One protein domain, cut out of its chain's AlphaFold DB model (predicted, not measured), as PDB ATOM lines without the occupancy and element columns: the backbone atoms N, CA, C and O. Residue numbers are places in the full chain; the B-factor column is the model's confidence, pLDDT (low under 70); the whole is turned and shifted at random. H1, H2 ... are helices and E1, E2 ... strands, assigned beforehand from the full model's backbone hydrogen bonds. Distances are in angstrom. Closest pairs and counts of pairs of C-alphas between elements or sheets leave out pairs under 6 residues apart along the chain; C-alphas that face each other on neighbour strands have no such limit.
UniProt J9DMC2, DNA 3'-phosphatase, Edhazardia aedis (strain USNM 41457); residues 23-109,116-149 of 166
ATOM      1  N   PRO A  23     -17.973  -6.133  72.542       53.25
ATOM      2  CA  PRO A  23     -18.739  -5.598  73.679       53.25
ATOM      3  C   PRO A  23     -19.951  -4.744  73.271       53.25
ATOM      4  O   PRO A  23     -20.953  -4.730  73.976       53.25
ATOM      5  N   GLN A  24     -19.889  -4.095  72.104       48.56
ATOM      6  CA  GLN A  24     -20.949  -3.236  71.562       48.56
ATOM      7  C   GLN A  24     -22.162  -4.004  70.997       48.56
ATOM      8  O   GLN A  24     -23.171  -3.387  70.668       48.56
ATOM      9  N   GLU A  25     -22.078  -5.332  70.859       55.62
ATOM     10  CA  GLU A  25     -23.150  -6.188  70.315       55.62
ATOM     11  C   GLU A  25     -23.880  -6.996  71.403       55.62
ATOM     12  O   GLU A  25     -24.765  -7.799  71.094       55.62
ATOM     13  N   HIS A  26     -23.547  -6.786  72.683       56.16
ATOM     14  CA  HIS A  26     -24.299  -7.368  73.793       56.16
ATOM     15  C   HIS A  26     -25.661  -6.677  73.933       56.16
ATOM     16  O   HIS A  26     -25.856  -5.776  74.745       56.16
ATOM     17  N   ASN A  27     -26.635  -7.135  73.149       60.06
ATOM     18  CA  ASN A  27     -28.038  -6.922  73.474       60.06
ATOM     19  C   ASN A  27     -28.340  -7.704  74.755       60.06
ATOM     20  O   ASN A  27     -28.062  -8.901  74.812       60.06
ATOM     21  N   VAL A  28     -28.895  -7.041  75.772       62.19
ATOM     22  CA  VAL A  28     -29.260  -7.678  77.046       62.19
ATOM     23  C   VAL A  28     -30.342  -8.727  76.783       62.19
ATOM     24  O   VAL A  28     -31.533  -8.424  76.730       62.19
ATOM     25  N   LYS A  29     -29.924  -9.977  76.565       76.88
ATOM     26  CA  LYS A  29     -30.824 -11.134  76.514       76.88
ATOM     27  C   LYS A  29     -31.156 -11.550  77.951       76.88
ATOM     28  O   LYS A  29     -30.305 -11.460  78.829       76.88
ATOM     29  N   ALA A  30     -32.369 -12.032  78.212       81.44
ATOM     30  CA  ALA A  30     -32.747 -12.433  79.572       81.44
ATOM     31  C   ALA A  30     -32.061 -13.737  80.026       81.44
ATOM     32  O   ALA A  30     -31.898 -13.977  81.218       81.44
ATOM     33  N   LYS A  31     -31.651 -14.609  79.096       89.38
ATOM     34  CA  LYS A  31     -31.092 -15.928  79.426       89.38
ATOM     35  C   LYS A  31     -29.568 -15.893  79.511       89.38
ATOM     36  O   LYS A  31     -28.908 -15.293  78.661       89.38
ATOM     37  N   LEU A  32     -29.009 -16.578  80.507       88.75
ATOM     38  CA  LEU A  32     -27.571 -16.702  80.743       88.75
ATOM     39  C   LEU A  32     -27.098 -18.152  80.631       88.75
ATOM     40  O   LEU A  32     -27.683 -19.064  81.211       88.75
ATOM     41  N   ALA A  33     -26.004 -18.351  79.902       91.25
ATOM     42  CA  ALA A  33     -25.284 -19.614  79.823       91.25
ATOM     43  C   ALA A  33     -23.837 -19.385  80.274       91.25
ATOM     44  O   ALA A  33     -23.029 -18.829  79.524       91.25
ATOM     45  N   LEU A  34     -23.518 -19.778  81.511       91.38
ATOM     46  CA  LEU A  34     -22.179 -19.612  82.082       91.38
ATOM     47  C   LEU A  34     -21.391 -20.920  82.013       91.38
ATOM     48  O   LEU A  34     -21.897 -21.966  82.415       91.38
ATOM     49  N   PHE A  35     -20.141 -20.867  81.561       91.44
ATOM     50  CA  PHE A  35     -19.270 -22.037  81.401       91.44
ATOM     51  C   PHE A  35     -17.931 -21.851  82.118       91.44
ATOM     52  O   PHE A  35     -17.405 -20.739  82.150       91.44
ATOM     53  N   ASP A  36     -17.336 -22.924  82.648       90.94
ATOM     54  CA  ASP A  36     -15.903 -22.883  82.975       90.94
ATOM     55  C   ASP A  36     -15.048 -22.855  81.702       90.94
ATOM     56  O   ASP A  36     -15.462 -23.306  80.632       90.94
ATOM     57  N   LEU A  37     -13.815 -22.370  81.825       90.38
ATOM     58  CA  LEU A  37     -12.834 -22.427  80.747       90.38
ATOM     59  C   LEU A  37     -12.108 -23.774  80.728       90.38
ATOM     60  O   LEU A  37     -12.220 -24.534  79.764       90.38
ATOM     61  N   ASP A  38     -11.313 -24.025  81.766       86.50
ATOM     62  CA  ASP A  38     -10.431 -25.183  81.875       86.50
ATOM     63  C   ASP A  38     -11.238 -26.440  82.218       86.50
ATOM     64  O   ASP A  38     -12.155 -26.398  83.034       86.50
ATOM     65  N   ASP A  39     -10.943 -27.540  81.526       83.38
ATOM     66  CA  ASP A  39     -11.629 -28.834  81.650       83.38
ATOM     67  C   ASP A  39     -13.154 -28.796  81.411       83.38
ATOM     68  O   ASP A  39     -13.879 -29.723  81.767       83.38
ATOM     69  N   THR A  40     -13.645 -27.742  80.748       87.06
ATOM     70  CA  THR A  40     -15.040 -27.617  80.287       87.06
ATOM     71  C   THR A  40     -15.104 -27.203  78.821       87.06
ATOM     72  O   THR A  40     -15.549 -27.983  77.980       87.06
ATOM     73  N   LEU A  41     -14.636 -25.997  78.480       88.88
ATOM     74  CA  LEU A  41     -14.577 -25.549  77.084       88.88
ATOM     75  C   LEU A  41     -13.248 -25.924  76.436       88.88
ATOM     76  O   LEU A  41     -13.220 -26.413  75.308       88.88
ATOM     77  N   CYS A  42     -12.149 -25.722  77.158       87.69
ATOM     78  CA  CYS A  42     -10.802 -26.026  76.708       87.69
ATOM     79  C   CYS A  42     -10.251 -27.252  77.426       87.69
ATOM     80  O   CYS A  42     -10.334 -27.360  78.647       87.69
ATOM     81  N   LYS A  43      -9.580 -28.123  76.678       83.31
ATOM     82  CA  LYS A  43      -8.814 -29.222  77.259       83.31
ATOM     83  C   LYS A  43      -7.539 -28.697  77.913       83.31
ATOM     84  O   LYS A  43      -6.719 -28.067  77.236       83.31
ATOM     85  N   TYR A  44      -7.344 -28.985  79.197       72.00
ATOM     86  CA  TYR A  44      -6.023 -28.879  79.801       72.00
ATOM     87  C   TYR A  44      -5.137 -30.026  79.293       72.00
ATOM     88  O   TYR A  44      -5.567 -31.177  79.205       72.00
ATOM     89  N   THR A  45      -3.890 -29.721  78.930       67.00
ATOM     90  CA  THR A  45      -2.904 -30.739  78.549       67.00
ATOM     91  C   THR A  45      -1.706 -30.672  79.483       67.00
ATOM     92  O   THR A  45      -0.967 -29.692  79.496       67.00
ATOM     93  N   ALA A  46      -1.516 -31.730  80.273       64.75
ATOM     94  CA  ALA A  46      -0.290 -31.948  81.040       64.75
ATOM     95  C   ALA A  46       0.833 -32.561  80.178       64.75
ATOM     96  O   ALA A  46       1.960 -32.698  80.643       64.75
ATOM     97  N   ASP A  47       0.527 -32.952  78.936       72.19
ATOM     98  CA  ASP A  47       1.495 -33.529  78.011       72.19
ATOM     99  C   ASP A  47       2.472 -32.454  77.516       72.19
ATOM    100  O   ASP A  47       2.123 -31.590  76.709       72.19
ATOM    101  N   HIS A  48       3.711 -32.535  78.002       69.88
ATOM    102  CA  HIS A  48       4.803 -31.627  77.662       69.88
ATOM    103  C   HIS A  48       5.277 -31.734  76.203       69.88
ATOM    104  O   HIS A  48       6.043 -30.878  75.760       69.88
ATOM    105  N   SER A  49       4.846 -32.755  75.450       75.38
ATOM    106  CA  SER A  49       5.128 -32.875  74.013       75.38
ATOM    107  C   SER A  49       4.214 -32.001  73.151       75.38
ATOM    108  O   SER A  49       4.554 -31.672  72.011       75.38
ATOM    109  N   VAL A  50       3.066 -31.579  73.693       71.19
ATOM    110  CA  VAL A  50       2.169 -30.644  73.020       71.19
ATOM    111  C   VAL A  50       2.774 -29.243  73.109       71.19
ATOM    112  O   VAL A  50       3.062 -28.770  74.211       71.19
ATOM    113  N   PRO A  51       2.946 -28.536  71.975       71.38
ATOM    114  CA  PRO A  51       3.406 -27.159  72.000       71.38
ATOM    115  C   PRO A  51       2.534 -26.315  72.927       71.38
ATOM    116  O   PRO A  51       1.308 -26.343  72.830       71.38
ATOM    117  N   PHE A  52       3.163 -25.522  73.793       64.44
ATOM    118  CA  PHE A  52       2.476 -24.691  74.788       64.44
ATOM    119  C   PHE A  52       1.431 -23.729  74.168       64.44
ATOM    120  O   PHE A  52       0.526 -23.237  74.835       64.44
ATOM    121  N   ASN A  53       1.550 -23.442  72.872       68.62
ATOM    122  CA  ASN A  53       0.647 -22.596  72.099       68.62
ATOM    123  C   ASN A  53      -0.494 -23.341  71.388       68.62
ATOM    124  O   ASN A  53      -1.248 -22.697  70.659       68.62
ATOM    125  N   LYS A  54      -0.619 -24.659  71.558       80.00
ATOM    126  CA  LYS A  54      -1.673 -25.454  70.930       80.00
ATOM    127  C   LYS A  54      -2.817 -25.674  71.915       80.00
ATOM    128  O   LYS A  54      -2.643 -26.297  72.958       80.00
ATOM    129  N   TYR A  55      -3.992 -25.171  71.557       85.50
ATOM    130  CA  TYR A  55      -5.209 -25.279  72.355       85.50
ATOM    131  C   TYR A  55      -6.211 -26.214  71.670       85.50
ATOM    132  O   TYR A  55      -6.209 -26.350  70.445       85.50
ATOM    133  N   PHE A  56      -7.060 -26.862  72.463       88.00
ATOM    134  CA  PHE A  56      -8.079 -27.787  71.978       88.00
ATOM    135  C   PHE A  56      -9.382 -27.567  72.734       88.00
ATOM    136  O   PHE A  56      -9.362 -27.283  73.934       88.00
ATOM    137  N   LEU A  57     -10.507 -27.744  72.040       87.94
ATOM    138  CA  LEU A  57     -11.800 -27.861  72.701       87.94
ATOM    139  C   LEU A  57     -11.829 -29.166  73.501       87.94
ATOM    140  O   LEU A  57     -11.249 -30.167  73.076       87.94
ATOM    141  N   TYR A  58     -12.486 -29.154  74.659       85.31
ATOM    142  CA  TYR A  58     -12.628 -30.361  75.472       85.31
ATOM    143  C   TYR A  58     -13.519 -31.394  74.771       85.31
ATOM    144  O   TYR A  58     -13.163 -32.570  74.691       85.31
ATOM    145  N   TYR A  59     -14.640 -30.938  74.203       83.69
ATOM    146  CA  TYR A  59     -15.554 -31.762  73.419       83.69
ATOM    147  C   TYR A  59     -15.587 -31.310  71.952       83.69
ATOM    148  O   TYR A  59     -15.567 -30.110  71.673       83.69
ATOM    149  N   PRO A  60     -15.695 -32.244  70.989       80.25
ATOM    150  CA  PRO A  60     -15.753 -31.897  69.568       80.25
ATOM    151  C   PRO A  60     -16.993 -31.059  69.208       80.25
ATOM    152  O   PRO A  60     -16.916 -30.197  68.340       80.25
ATOM    153  N   HIS A  61     -18.110 -31.259  69.915       85.50
ATOM    154  CA  HIS A  61     -19.382 -30.562  69.672       85.50
ATOM    155  C   HIS A  61     -19.535 -29.242  70.446       85.50
ATOM    156  O   HIS A  61     -20.606 -28.636  70.410       85.50
ATOM    157  N   THR A  62     -18.501 -28.767  71.155       87.12
ATOM    158  CA  THR A  62     -18.585 -27.514  71.928       87.12
ATOM    159  C   THR A  62     -18.983 -26.331  71.048       87.12
ATOM    160  O   THR A  62     -19.799 -25.516  71.470       87.12
ATOM    161  N   LYS A  63     -18.454 -26.253  69.818       88.75
ATOM    162  CA  LYS A  63     -18.755 -25.148  68.902       88.75
ATOM    163  C   LYS A  63     -20.245 -25.081  68.545       88.75
ATOM    164  O   LYS A  63     -20.900 -24.097  68.866       88.75
ATOM    165  N   GLU A  64     -20.762 -26.170  67.983       88.06
ATOM    166  CA  GLU A  64     -22.170 -26.327  67.591       88.06
ATOM    167  C   GLU A  64     -23.125 -26.032  68.760       88.06
ATOM    168  O   GLU A  64     -24.156 -25.380  68.602       88.06
ATOM    169  N   LYS A  65     -22.767 -26.477  69.971       90.25
ATOM    170  CA  LYS A  65     -23.596 -26.262  71.157       90.25
ATOM    171  C   LYS A  65     -23.687 -24.789  71.557       90.25
ATOM    172  O   LYS A  65     -24.768 -24.355  71.947       90.25
ATOM    173  N   LEU A  66     -22.581 -24.045  71.496       89.94
ATOM    174  CA  LEU A  66     -22.576 -22.617  71.825       89.94
ATOM    175  C   LEU A  66     -23.252 -21.777  70.734       89.94
ATOM    176  O   LEU A  66     -23.984 -20.855  71.074       89.94
ATOM    177  N   GLU A  67     -23.085 -22.129  69.456       92.12
ATOM    178  CA  GLU A  67     -23.824 -21.507  68.343       92.12
ATOM    179  C   GLU A  67     -25.334 -21.637  68.551       92.12
ATOM    180  O   GLU A  67     -26.044 -20.635  68.573       92.12
ATOM    181  N   LYS A  68     -25.807 -22.852  68.851       91.38
ATOM    182  CA  LYS A  68     -27.223 -23.087  69.148       91.38
ATOM    183  C   LYS A  68     -27.734 -22.251  70.325       91.38
ATOM    184  O   LYS A  68     -28.852 -21.761  70.280       91.38
ATOM    185  N   LEU A  69     -26.943 -22.089  71.383       92.06
ATOM    186  CA  LEU A  69     -27.345 -21.263  72.525       92.06
ATOM    187  C   LEU A  69     -27.440 -19.782  72.158       92.06
ATOM    188  O   LEU A  69     -28.340 -19.094  72.633       92.06
ATOM    189  N   ASN A  70     -26.535 -19.292  71.314       91.06
ATOM    190  CA  ASN A  70     -26.626 -17.932  70.809       91.06
ATOM    191  C   ASN A  70     -27.901 -17.728  69.973       91.06
ATOM    192  O   ASN A  70     -28.589 -16.724  70.181       91.06
ATOM    193  N   ASP A  71     -28.217 -18.684  69.090       91.94
ATOM    194  CA  ASP A  71     -29.440 -18.698  68.272       91.94
ATOM    195  C   ASP A  71     -30.705 -18.798  69.137       91.94
ATOM    196  O   ASP A  71     -31.714 -18.161  68.847       91.94
ATOM    197  N   ASP A  72     -30.628 -19.537  70.244       90.25
ATOM    198  CA  ASP A  72     -31.674 -19.639  71.260       90.25
ATOM    199  C   ASP A  72     -31.690 -18.415  72.205       90.25
ATOM    200  O   ASP A  72     -32.265 -18.491  73.288       90.25
ATOM    201  N   ASP A  73     -31.079 -17.283  71.854       90.56
ATOM    202  CA  ASP A  73     -31.077 -16.039  72.638       90.56
ATOM    203  C   ASP A  73     -30.525 -16.155  74.071       90.56
ATOM    204  O   ASP A  73     -31.042 -15.554  75.017       90.56
ATOM    205  N   TYR A  74     -29.413 -16.866  74.247       91.19
ATOM    206  CA  TYR A  74     -28.601 -16.781  75.466       91.19
ATOM    207  C   TYR A  74     -27.500 -15.721  75.341       91.19
ATOM    208  O   TYR A  74     -26.862 -15.606  74.293       91.19
ATOM    209  N   ASN A  75     -27.205 -14.996  76.428       88.88
ATOM    210  CA  ASN A  75     -25.864 -14.436  76.598       88.88
ATOM    211  C   ASN A  75     -24.944 -15.544  77.095       88.88
ATOM    212  O   ASN A  75     -25.234 -16.219  78.090       88.88
ATOM    213  N   ILE A  76     -23.817 -15.700  76.417       90.62
ATOM    214  CA  ILE A  76     -22.831 -16.723  76.734       90.62
ATOM    215  C   ILE A  76     -21.664 -16.051  77.447       90.62
ATOM    216  O   ILE A  76     -21.070 -15.097  76.935       90.62
ATOM    217  N   ALA A  77     -21.327 -16.564  78.627       90.25
ATOM    218  CA  ALA A  77     -20.173 -16.113  79.386       90.25
ATOM    219  C   ALA A  77     -19.305 -17.282  79.857       90.25
ATOM    220  O   ALA A  77     -19.775 -18.385  80.131       90.25
ATOM    221  N   ILE A  78     -18.014 -17.015  79.978       91.56
ATOM    222  CA  ILE A  78     -16.999 -17.920  80.491       91.56
ATOM    223  C   ILE A  78     -16.528 -17.355  81.829       91.56
ATOM    224  O   ILE A  78     -16.019 -16.238  81.874       91.56
ATOM    225  N   ILE A  79     -16.674 -18.124  82.905       90.56
ATOM    226  CA  ILE A  79     -16.244 -17.751  84.256       90.56
ATOM    227  C   ILE A  79     -15.190 -18.730  84.770       90.56
ATOM    228  O   ILE A  79     -15.433 -19.936  84.883       90.56
ATOM    229  N   SER A  80     -13.998 -18.236  85.102       90.94
ATOM    230  CA  SER A  80     -12.863 -19.116  85.387       90.94
ATOM    231  C   SER A  80     -12.019 -18.682  86.582       90.94
ATOM    232  O   SER A  80     -11.733 -17.509  86.788       90.94
ATOM    233  N   ASN A  81     -11.571 -19.659  87.369       91.12
ATOM    234  CA  ASN A  81     -10.619 -19.441  88.451       91.12
ATOM    235  C   ASN A  81      -9.197 -19.395  87.872       91.12
ATOM    236  O   ASN A  81      -8.634 -20.435  87.553       91.12
ATOM    237  N   GLN A  82      -8.592 -18.212  87.789       89.75
ATOM    238  CA  GLN A  82      -7.262 -17.978  87.204       89.75
ATOM    239  C   GLN A  82      -6.231 -17.535  88.263       89.75
ATOM    240  O   GLN A  82      -5.265 -16.830  87.975       89.75
ATOM    241  N   TYR A  83      -6.427 -17.955  89.517       86.38
ATOM    242  CA  TYR A  83      -5.461 -17.731  90.595       86.38
ATOM    243  C   TYR A  83      -4.101 -18.361  90.270       86.38
ATOM    244  O   TYR A  83      -4.027 -19.501  89.815       86.38
ATOM    245  N   GLY A  84      -3.020 -17.631  90.555       82.31
ATOM    246  CA  GLY A  84      -1.658 -18.106  90.295       82.31
ATOM    247  C   GLY A  84      -1.293 -18.136  88.808       82.31
ATOM    248  O   GLY A  84      -0.364 -18.851  88.422       82.31
ATOM    249  N   LEU A  85      -2.012 -17.378  87.970       81.25
ATOM    250  CA  LEU A  85      -1.723 -17.248  86.547       81.25
ATOM    251  C   LEU A  85      -0.259 -16.842  86.327       81.25
ATOM    252  O   LEU A  85       0.176 -15.757  86.706       81.25
ATOM    253  N   LYS A  86       0.502 -17.725  85.675       77.62
ATOM    254  CA  LYS A  86       1.941 -17.525  85.431       77.62
ATOM    255  C   LYS A  86       2.229 -16.498  84.334       77.62
ATOM    256  O   LYS A  86       3.319 -15.941  84.295       77.62
ATOM    257  N   SER A  87       1.290 -16.296  83.408       81.88
ATOM    258  CA  SER A  87       1.428 -15.350  82.298       81.88
ATOM    259  C   SER A  87       0.061 -14.929  81.760       81.88
ATOM    260  O   SER A  87      -0.702 -15.755  81.252       81.88
ATOM    261  N   TYR A  88      -0.211 -13.626  81.832       79.94
ATOM    262  CA  TYR A  88      -1.395 -13.001  81.242       79.94
ATOM    263  C   TYR A  88      -1.423 -13.141  79.723       79.94
ATOM    264  O   TYR A  88      -2.468 -13.434  79.151       79.94
ATOM    265  N   GLU A  89      -0.269 -13.014  79.070       80.94
ATOM    266  CA  GLU A  89      -0.147 -13.138  77.618       80.94
ATOM    267  C   GLU A  89      -0.592 -14.524  77.129       80.94
ATOM    268  O   GLU A  89      -1.289 -14.657  76.120       80.94
ATOM    269  N   ASN A  90      -0.244 -15.574  77.873       82.25
ATOM    270  CA  ASN A  90      -0.626 -16.939  77.533       82.25
ATOM    271  C   ASN A  90      -2.137 -17.167  77.655       82.25
ATOM    272  O   ASN A  90      -2.723 -17.821  76.788       82.25
ATOM    273  N   LEU A  91      -2.769 -16.605  78.690       83.69
ATOM    274  CA  LEU A  91      -4.223 -16.632  78.835       83.69
ATOM    275  C   LEU A  91      -4.900 -15.821  77.727       83.69
ATOM    276  O   LEU A  91      -5.811 -16.324  77.078       83.69
ATOM    277  N   GLN A  92      -4.409 -14.617  77.427       82.62
ATOM    278  CA  GLN A  92      -4.926 -13.797  76.329       82.62
ATOM    279  C   GLN A  92      -4.829 -14.516  74.983       82.62
ATOM    280  O   GLN A  92      -5.772 -14.475  74.200       82.62
ATOM    281  N   ARG A  93      -3.723 -15.211  74.699       84.19
ATOM    282  CA  ARG A  93      -3.576 -16.017  73.477       84.19
ATOM    283  C   ARG A  93      -4.565 -17.179  73.423       84.19
ATOM    284  O   ARG A  93      -5.144 -17.420  72.366       84.19
ATOM    285  N   LYS A  94      -4.792 -17.864  74.548       87.19
ATOM    286  CA  LYS A  94      -5.800 -18.927  74.661       87.19
ATOM    287  C   LYS A  94      -7.208 -18.394  74.406       87.19
ATOM    288  O   LYS A  94      -7.940 -18.980  73.616       87.19
ATOM    289  N   LEU A  95      -7.560 -17.274  75.033       87.06
ATOM    290  CA  LEU A  95      -8.856 -16.623  74.853       87.06
ATOM    291  C   LEU A  95      -9.028 -16.122  73.419       87.06
ATOM    292  O   LEU A  95     -10.055 -16.393  72.817       87.06
ATOM    293  N   LYS A  96      -8.008 -15.491  72.825       84.94
ATOM    294  CA  LYS A  96      -8.001 -15.097  71.404       84.94
ATOM    295  C   LYS A  96      -8.309 -16.272  70.491       84.94
ATOM    296  O   LYS A  96      -9.167 -16.158  69.625       84.94
ATOM    297  N   TRP A  97      -7.622 -17.390  70.696       88.88
ATOM    298  CA  TRP A  97      -7.865 -18.598  69.921       88.88
ATOM    299  C   TRP A  97      -9.294 -19.116  70.113       88.88
ATOM    300  O   TRP A  97      -9.991 -19.316  69.124       88.88
ATOM    301  N   LEU A  98      -9.747 -19.282  71.361       89.12
ATOM    302  CA  LEU A  98     -11.072 -19.827  71.657       89.12
ATOM    303  C   LEU A  98     -12.171 -18.947  71.061       89.12
ATOM    304  O   LEU A  98     -13.046 -19.444  70.363       89.12
ATOM    305  N   LEU A  99     -12.098 -17.642  71.311       86.50
ATOM    306  CA  LEU A  99     -13.095 -16.679  70.862       86.50
ATOM    307  C   LEU A  99     -13.111 -16.541  69.337       86.50
ATOM    308  O   LEU A  99     -14.177 -16.361  68.767       86.50
ATOM    309  N   SER A 100     -11.973 -16.726  68.657       86.38
ATOM    310  CA  SER A 100     -11.924 -16.715  67.186       86.38
ATOM    311  C   SER A 100     -12.688 -17.864  66.516       86.38
ATOM    312  O   SER A 100     -12.856 -17.852  65.299       86.38
ATOM    313  N   LEU A 101     -13.133 -18.869  67.280       89.62
ATOM    314  CA  LEU A 101     -13.950 -19.968  66.759       89.62
ATOM    315  C   LEU A 101     -15.420 -19.574  66.549       89.62
ATOM    316  O   LEU A 101     -16.141 -20.341  65.898       89.62
ATOM    317  N   PHE A 102     -15.845 -18.428  67.090       87.88
ATOM    318  CA  PHE A 102     -17.235 -17.985  67.171       87.88
ATOM    319  C   PHE A 102     -17.419 -16.612  66.520       87.88
ATOM    320  O   PHE A 102     -16.574 -15.730  66.657       87.88
ATOM    321  N   ASP A 103     -18.565 -16.421  65.865       87.38
ATOM    322  CA  ASP A 103     -18.920 -15.165  65.194       87.38
ATOM    323  C   ASP A 103     -19.946 -14.323  65.979       87.38
ATOM    324  O   ASP A 103     -20.520 -13.381  65.429       87.38
ATOM    325  N   PHE A 104     -20.156 -14.632  67.263       86.25
ATOM    326  CA  PHE A 104     -21.094 -13.959  68.168       86.25
ATOM    327  C   PHE A 104     -20.418 -13.531  69.486       86.25
ATOM    328  O   PHE A 104     -19.365 -14.076  69.835       86.25
ATOM    329  N   PRO A 105     -21.003 -12.576  70.236       85.12
ATOM    330  CA  PRO A 105     -20.412 -12.077  71.474       85.12
ATOM    331  C   PRO A 105     -20.319 -13.148  72.565       85.12
ATOM    332  O   PRO A 105     -21.295 -13.831  72.883       85.12
ATOM    333  N   ILE A 106     -19.136 -13.266  73.169       87.75
ATOM    334  CA  ILE A 106     -18.887 -14.090  74.354       87.75
ATOM    335  C   ILE A 106     -18.102 -13.244  75.352       87.75
ATOM    336  O   ILE A 106     -17.063 -12.664  75.019       87.75
ATOM    337  N   LEU A 107     -18.591 -13.219  76.589       87.38
ATOM    338  CA  LEU A 107     -17.946 -12.554  77.714       87.38
ATOM    339  C   LEU A 107     -17.023 -13.533  78.449       87.38
ATOM    340  O   LEU A 107     -17.408 -14.662  78.728       87.38
ATOM    341  N   PHE A 108     -15.817 -13.114  78.808       89.00
ATOM    342  CA  PHE A 108     -14.927 -13.839  79.711       89.00
ATOM    343  C   PHE A 108     -14.704 -13.042  80.996       89.00
ATOM    344  O   PHE A 108     -14.403 -11.849  80.941       89.00
ATOM    345  N   ILE A 109     -14.778 -13.726  82.138       87.81
ATOM    346  CA  ILE A 109     -14.402 -13.214  83.456       87.81
ATOM    347  C   ILE A 109     -13.518 -14.252  84.155       87.81
ATOM    348  O   ILE A 109     -13.861 -15.430  84.268       87.81
ATOM    349  N   GLU A 116     -13.926 -13.310  97.141       84.88
ATOM    350  CA  GLU A 116     -15.347 -13.487  96.821       84.88
ATOM    351  C   GLU A 116     -15.644 -13.666  95.325       84.88
ATOM    352  O   GLU A 116     -16.732 -14.118  94.959       84.88
ATOM    353  N   ASN A 117     -14.687 -13.360  94.448       85.12
ATOM    354  CA  ASN A 117     -14.829 -13.574  93.014       85.12
ATOM    355  C   ASN A 117     -14.466 -15.000  92.603       85.12
ATOM    356  O   ASN A 117     -14.897 -15.474  91.552       85.12
ATOM    357  N   ARG A 118     -13.681 -15.712  93.415       85.19
ATOM    358  CA  ARG A 118     -13.250 -17.077  93.118       85.19
ATOM    359  C   ARG A 118     -14.395 -18.066  93.333       85.19
ATOM    360  O   ARG A 118     -14.916 -18.189  94.439       85.19
ATOM    361  N   LYS A 119     -14.709 -18.872  92.312       87.62
ATOM    362  CA  LYS A 119     -15.664 -19.989  92.438       87.62
ATOM    363  C   LYS A 119     -15.226 -20.926  93.574       87.62
ATOM    364  O   LYS A 119     -14.024 -21.218  93.653       87.62
ATOM    365  N   PRO A 120     -16.153 -21.434  94.405       86.50
ATOM    366  CA  PRO A 120     -17.610 -21.472  94.194       86.50
ATOM    367  C   PRO A 120     -18.384 -20.193  94.573       86.50
ATOM    368  O   PRO A 120     -19.603 -20.179  94.445       86.50
ATOM    369  N   SER A 121     -17.718 -19.121  95.009       84.94
ATOM    370  CA  SER A 121     -18.378 -17.845  95.308       84.94
ATOM    371  C   SER A 121     -19.007 -17.203  94.061       84.94
ATOM    372  O   SER A 121     -18.561 -17.422  92.932       84.94
ATOM    373  N   ILE A 122     -20.030 -16.367  94.271       85.94
ATOM    374  CA  ILE A 122     -20.834 -15.753  93.200       85.94
ATOM    375  C   ILE A 122     -20.308 -14.393  92.708       85.94
ATOM    376  O   ILE A 122     -20.968 -13.757  91.892       85.94
ATOM    377  N   GLY A 123     -19.138 -13.918  93.156       85.06
ATOM    378  CA  GLY A 123     -18.657 -12.566  92.826       85.06
ATOM    379  C   GLY A 123     -18.525 -12.304  91.320       85.06
ATOM    380  O   GLY A 123     -18.993 -11.276  90.836       85.06
ATOM    381  N   MET A 124     -18.025 -13.275  90.542       86.56
ATOM    382  CA  MET A 124     -18.003 -13.163  89.072       86.56
ATOM    383  C   MET A 124     -19.405 -13.058  88.456       86.56
ATOM    384  O   MET A 124     -19.571 -12.375  87.451       86.56
ATOM    385  N   TYR A 125     -20.412 -13.712  89.039       87.06
ATOM    386  CA  TYR A 125     -21.798 -13.611  88.577       87.06
ATOM    387  C   TYR A 125     -22.409 -12.248  88.918       87.06
ATOM    388  O   TYR A 125     -22.983 -11.602  88.045       87.06
ATOM    389  N   ASN A 126     -22.210 -11.768  90.146       84.44
ATOM    390  CA  ASN A 126     -22.657 -10.435  90.556       84.44
ATOM    391  C   ASN A 126     -22.042  -9.351  89.667       84.44
ATOM    392  O   ASN A 126     -22.732  -8.426  89.256       84.44
ATOM    393  N   TYR A 127     -20.774  -9.507  89.281       84.94
ATOM    394  CA  TYR A 127     -20.134  -8.607  88.325       84.94
ATOM    395  C   TYR A 127     -20.855  -8.575  86.965       84.94
ATOM    396  O   TYR A 127     -21.013  -7.500  86.384       84.94
ATOM    397  N   ILE A 128     -21.326  -9.724  86.460       84.94
ATOM    398  CA  ILE A 128     -22.134  -9.780  85.228       84.94
ATOM    399  C   ILE A 128     -23.429  -8.987  85.415       84.94
ATOM    400  O   ILE A 128     -23.768  -8.186  84.546       84.94
ATOM    401  N   ILE A 129     -24.131  -9.173  86.536       84.38
ATOM    402  CA  ILE A 129     -25.376  -8.446  86.826       84.38
ATOM    403  C   ILE A 129     -25.129  -6.935  86.835       84.38
ATOM    404  O   ILE A 129     -25.813  -6.187  86.139       84.38
ATOM    405  N   GLU A 130     -24.120  -6.481  87.572       83.56
ATOM    406  CA  GLU A 130     -23.794  -5.059  87.689       83.56
ATOM    407  C   GLU A 130     -23.451  -4.431  86.335       83.56
ATOM    408  O   GLU A 130     -23.957  -3.363  85.986       83.56
ATOM    409  N   LYS A 131     -22.609  -5.097  85.537       79.38
ATOM    410  CA  LYS A 131     -22.103  -4.524  84.282       79.38
ATOM    411  C   LYS A 131     -23.038  -4.697  83.090       79.38
ATOM    412  O   LYS A 131     -23.108  -3.789  82.268       79.38
ATOM    413  N   TYR A 132     -23.740  -5.821  82.993       78.56
ATOM    414  CA  TYR A 132     -24.517  -6.193  81.802       78.56
ATOM    415  C   TYR A 132     -26.029  -6.205  82.035       78.56
ATOM    416  O   TYR A 132     -26.786  -6.154  81.073       78.56
ATOM    417  N   PHE A 133     -26.476  -6.221  83.292       81.56
ATOM    418  CA  PHE A 133     -27.892  -6.126  83.663       81.56
ATOM    419  C   PHE A 133     -28.185  -4.882  84.508       81.56
ATOM    420  O   PHE A 133     -29.235  -4.794  85.138       81.56
ATOM    421  N   HIS A 134     -27.272  -3.905  84.516       84.44
ATOM    422  CA  HIS A 134     -27.418  -2.628  85.223       84.44
ATOM    423  C   HIS A 134     -27.777  -2.785  86.712       84.44
ATOM    424  O   HIS A 134     -28.572  -2.011  87.246       84.44
ATOM    425  N   GLY A 135     -27.237  -3.820  87.362       80.75
ATOM    426  CA  GLY A 135     -27.513  -4.118  88.770       80.75
ATOM    427  C   GLY A 135     -28.900  -4.723  89.024       80.75
ATOM    428  O   GLY A 135     -29.288  -4.875  90.179       80.75
ATOM    429  N   ASN A 136     -29.662  -5.072  87.980       82.88
ATOM    430  CA  ASN A 136     -31.013  -5.611  88.108       82.88
ATOM    431  C   ASN A 136     -31.070  -7.117  87.766       82.88
ATOM    432  O   ASN A 136     -31.198  -7.477  86.591       82.88
ATOM    433  N   PRO A 137     -31.017  -8.015  88.769       81.75
ATOM    434  CA  PRO A 137     -31.096  -9.457  88.544       81.75
ATOM    435  C   PRO A 137     -32.471  -9.936  88.051       81.75
ATOM    436  O   PRO A 137     -32.543 -11.019  87.474       81.75
ATOM    437  N   ASP A 138     -33.543  -9.149  88.204       83.81
ATOM    438  CA  ASP A 138     -34.894  -9.520  87.739       83.81
ATOM    439  C   ASP A 138     -35.008  -9.525  86.207       83.81
ATOM    440  O   ASP A 138     -35.962 -10.059  85.641       83.81
ATOM    441  N   LEU A 139     -34.019  -8.952  85.515       84.19
ATOM    442  CA  LEU A 139     -33.895  -9.033  84.061       84.19
ATOM    443  C   LEU A 139     -33.417 -10.415  83.584       84.19
ATOM    444  O   LEU A 139     -33.454 -10.685  82.383       84.19
ATOM    445  N   ILE A 140     -32.963 -11.281  84.500       85.44
ATOM    446  CA  ILE A 140     -32.450 -12.613  84.186       85.44
ATOM    447  C   ILE A 140     -33.564 -13.653  84.329       85.44
ATOM    448  O   ILE A 140     -34.172 -13.829  85.385       85.44
ATOM    449  N   ASP A 141     -33.771 -14.429  83.271       86.38
ATOM    450  CA  ASP A 141     -34.599 -15.628  83.301       86.38
ATOM    451  C   ASP A 141     -33.844 -16.757  84.018       86.38
ATOM    452  O   ASP A 141     -33.157 -17.584  83.409       86.38
ATOM    453  N   ASN A 142     -33.960 -16.779  85.342       78.81
ATOM    454  CA  ASN A 142     -33.303 -17.760  86.207       78.81
ATOM    455  C   ASN A 142     -33.801 -19.204  85.996       78.81
ATOM    456  O   ASN A 142     -33.091 -20.154  86.329       78.81
ATOM    457  N   ILE A 143     -34.992 -19.385  85.410       80.50
ATOM    458  CA  ILE A 143     -35.573 -20.709  85.143       80.50
ATOM    459  C   ILE A 143     -34.874 -21.368  83.954       80.50
ATOM    460  O   ILE A 143     -34.648 -22.585  83.965       80.50
ATOM    461  N   ASN A 144     -34.554 -20.577  82.929       83.94
ATOM    462  CA  ASN A 144     -33.967 -21.066  81.684       83.94
ATOM    463  C   ASN A 144     -32.456 -20.828  81.574       83.94
ATOM    464  O   ASN A 144     -31.837 -21.343  80.640       83.94
ATOM    465  N   SER A 145     -31.856 -20.096  82.513       85.88
ATOM    466  CA  SER A 145     -30.404 -19.911  82.618       85.88
ATOM    467  C   SER A 145     -29.707 -21.122  83.244       85.88
ATOM    468  O   SER A 145     -30.309 -21.874  84.012       85.88
ATOM    469  N   PHE A 146     -28.428 -21.332  82.926       83.75
ATOM    470  CA  PHE A 146     -27.646 -22.439  83.486       83.75
ATOM    471  C   PHE A 146     -26.157 -22.114  83.644       83.75
ATOM    472  O   PHE A 146     -25.583 -21.294  82.927       83.75
ATOM    473  N   PHE A 147     -25.529 -22.815  84.592       81.25
ATOM    474  CA  PHE A 147     -24.178 -22.546  85.076       81.25
ATOM    475  C   PHE A 147     -23.349 -23.833  85.068       81.25
ATOM    476  O   PHE A 147     -23.330 -24.601  86.029       81.25
ATOM    477  N   TRP A 148     -22.642 -24.082  83.970       74.38
ATOM    478  CA  TRP A 148     -21.754 -25.228  83.775       74.38
ATOM    479  C   TRP A 148     -20.314 -24.881  84.169       74.38
ATOM    480  O   TRP A 148     -19.380 -25.004  83.379       74.38
ATOM    481  N   ALA A 149     -20.138 -24.376  85.391       60.16
ATOM    482  CA  ALA A 149     -18.873 -23.797  85.839       60.16
ATOM    483  C   ALA A 149     -18.288 -24.426  87.112       60.16
ATOM    484  O   ALA A 149     -17.340 -23.872  87.665       60.16
TER     485      ALA A 149
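AT A GLANCE: This is residues 23 to 109 and 116 to 149 of the 166 residues of the protein "DNA 3'-phosphatase" of Edhazardia aedis (strain USNM 41457) (UniProt J9DMC2). Look for a small twisted sheet of four parallel strands with one helix over each face, H1 on one and H3 on the other, while the longest helix, H2, only grazes the sheet. From the end of E1 a long loop runs out, and its tip, residues 46 to 51, sticks out at one end of the longest axis. The printed part has 121 residues, with three named helices and four named strands along the chain as E1 H1 E2 H2 E3 H3 E4, and the sheet's order is E3 E2 E1 E4. The class is mixed, helices and strands, with 52 residues, under half, in named elements. The whole is compact, with a radius of gyration of the C-alphas of 14.9 A and spans of 48 by 32 by 25 A.

IN THESE COORDINATES: Start at the longest strand, E2, residues 74 to 81: find C-alpha 74 at (-28.601, -16.781, 75.466) and go 22.3 A to C-alpha 81. Beside it are E1, residues 31 to 35, 13.5 A, and E3, residues 106 to 109, 10.2 A. E4, residues 146 to 148, is 6.5 A long and ends at C-alpha 148, (-21.754, -25.228, 83.775). H1 is residues 62 to 71, 14.5 A; H2 is residues 88 to 99, 16.1 A, from C-alpha 88 at (-1.395, -13.001, 81.242); H3 is residues 123 to 132, 14.0 A.

HOW THE PARTS SIT: In the sheet, look first at inner strands E2 and E1, parallel at 30 degrees, with N 77 and O 33 at 3.0 A. Edge strand E3 is parallel to E2 at 27 degrees, with N 109 and O 78 at 2.8 A. Edge strand E4 is parallel to E1 at 7 degrees, with N 148 and O 34 at 2.7 A. H1 is on the sheet over E2 at a height of 9.7 A, running along the strands at 8 degrees to E2 on the local plane; its closest C-alphas to E2 are those of Asn 70 and Ile 76, 7.1 A. H3 is on the opposite face over E2 at a height of 9.9 A, slantwise to the strands at 34 degrees to E2 on the local plane; the C-alphas of Ile 79 and Met 124 are the closest of E2 and H3, 6.9 A. H2 grazes the sheet with residues 95 to 99, and its closest C-alphas to E3 are those of Leu 99 and Ile 106, 7.2 A. H1, H2 and H3 are apart from one another. E1, H1, E2 and E2, H2, E3 are strand-helix-strand units, two parallel neighbour strands with a helix between, each with a right-handed crossover. In H1, H2 and H3 every O i to N i+4 pair is within hydrogen-bond range.

THE WHOLE: The C-alphas of Ser 49 and Asp 138, 48.3 A, are the farthest apart. Residues 110 to 115 are not printed, a gap of 13.4 A between C-alphas 109 and 116. E1 to H1 and H3 to E4 are long links. Look for pLDDT under 70 at residues 23 to 28, 45 to 46, 48, 52 to 53 and 149.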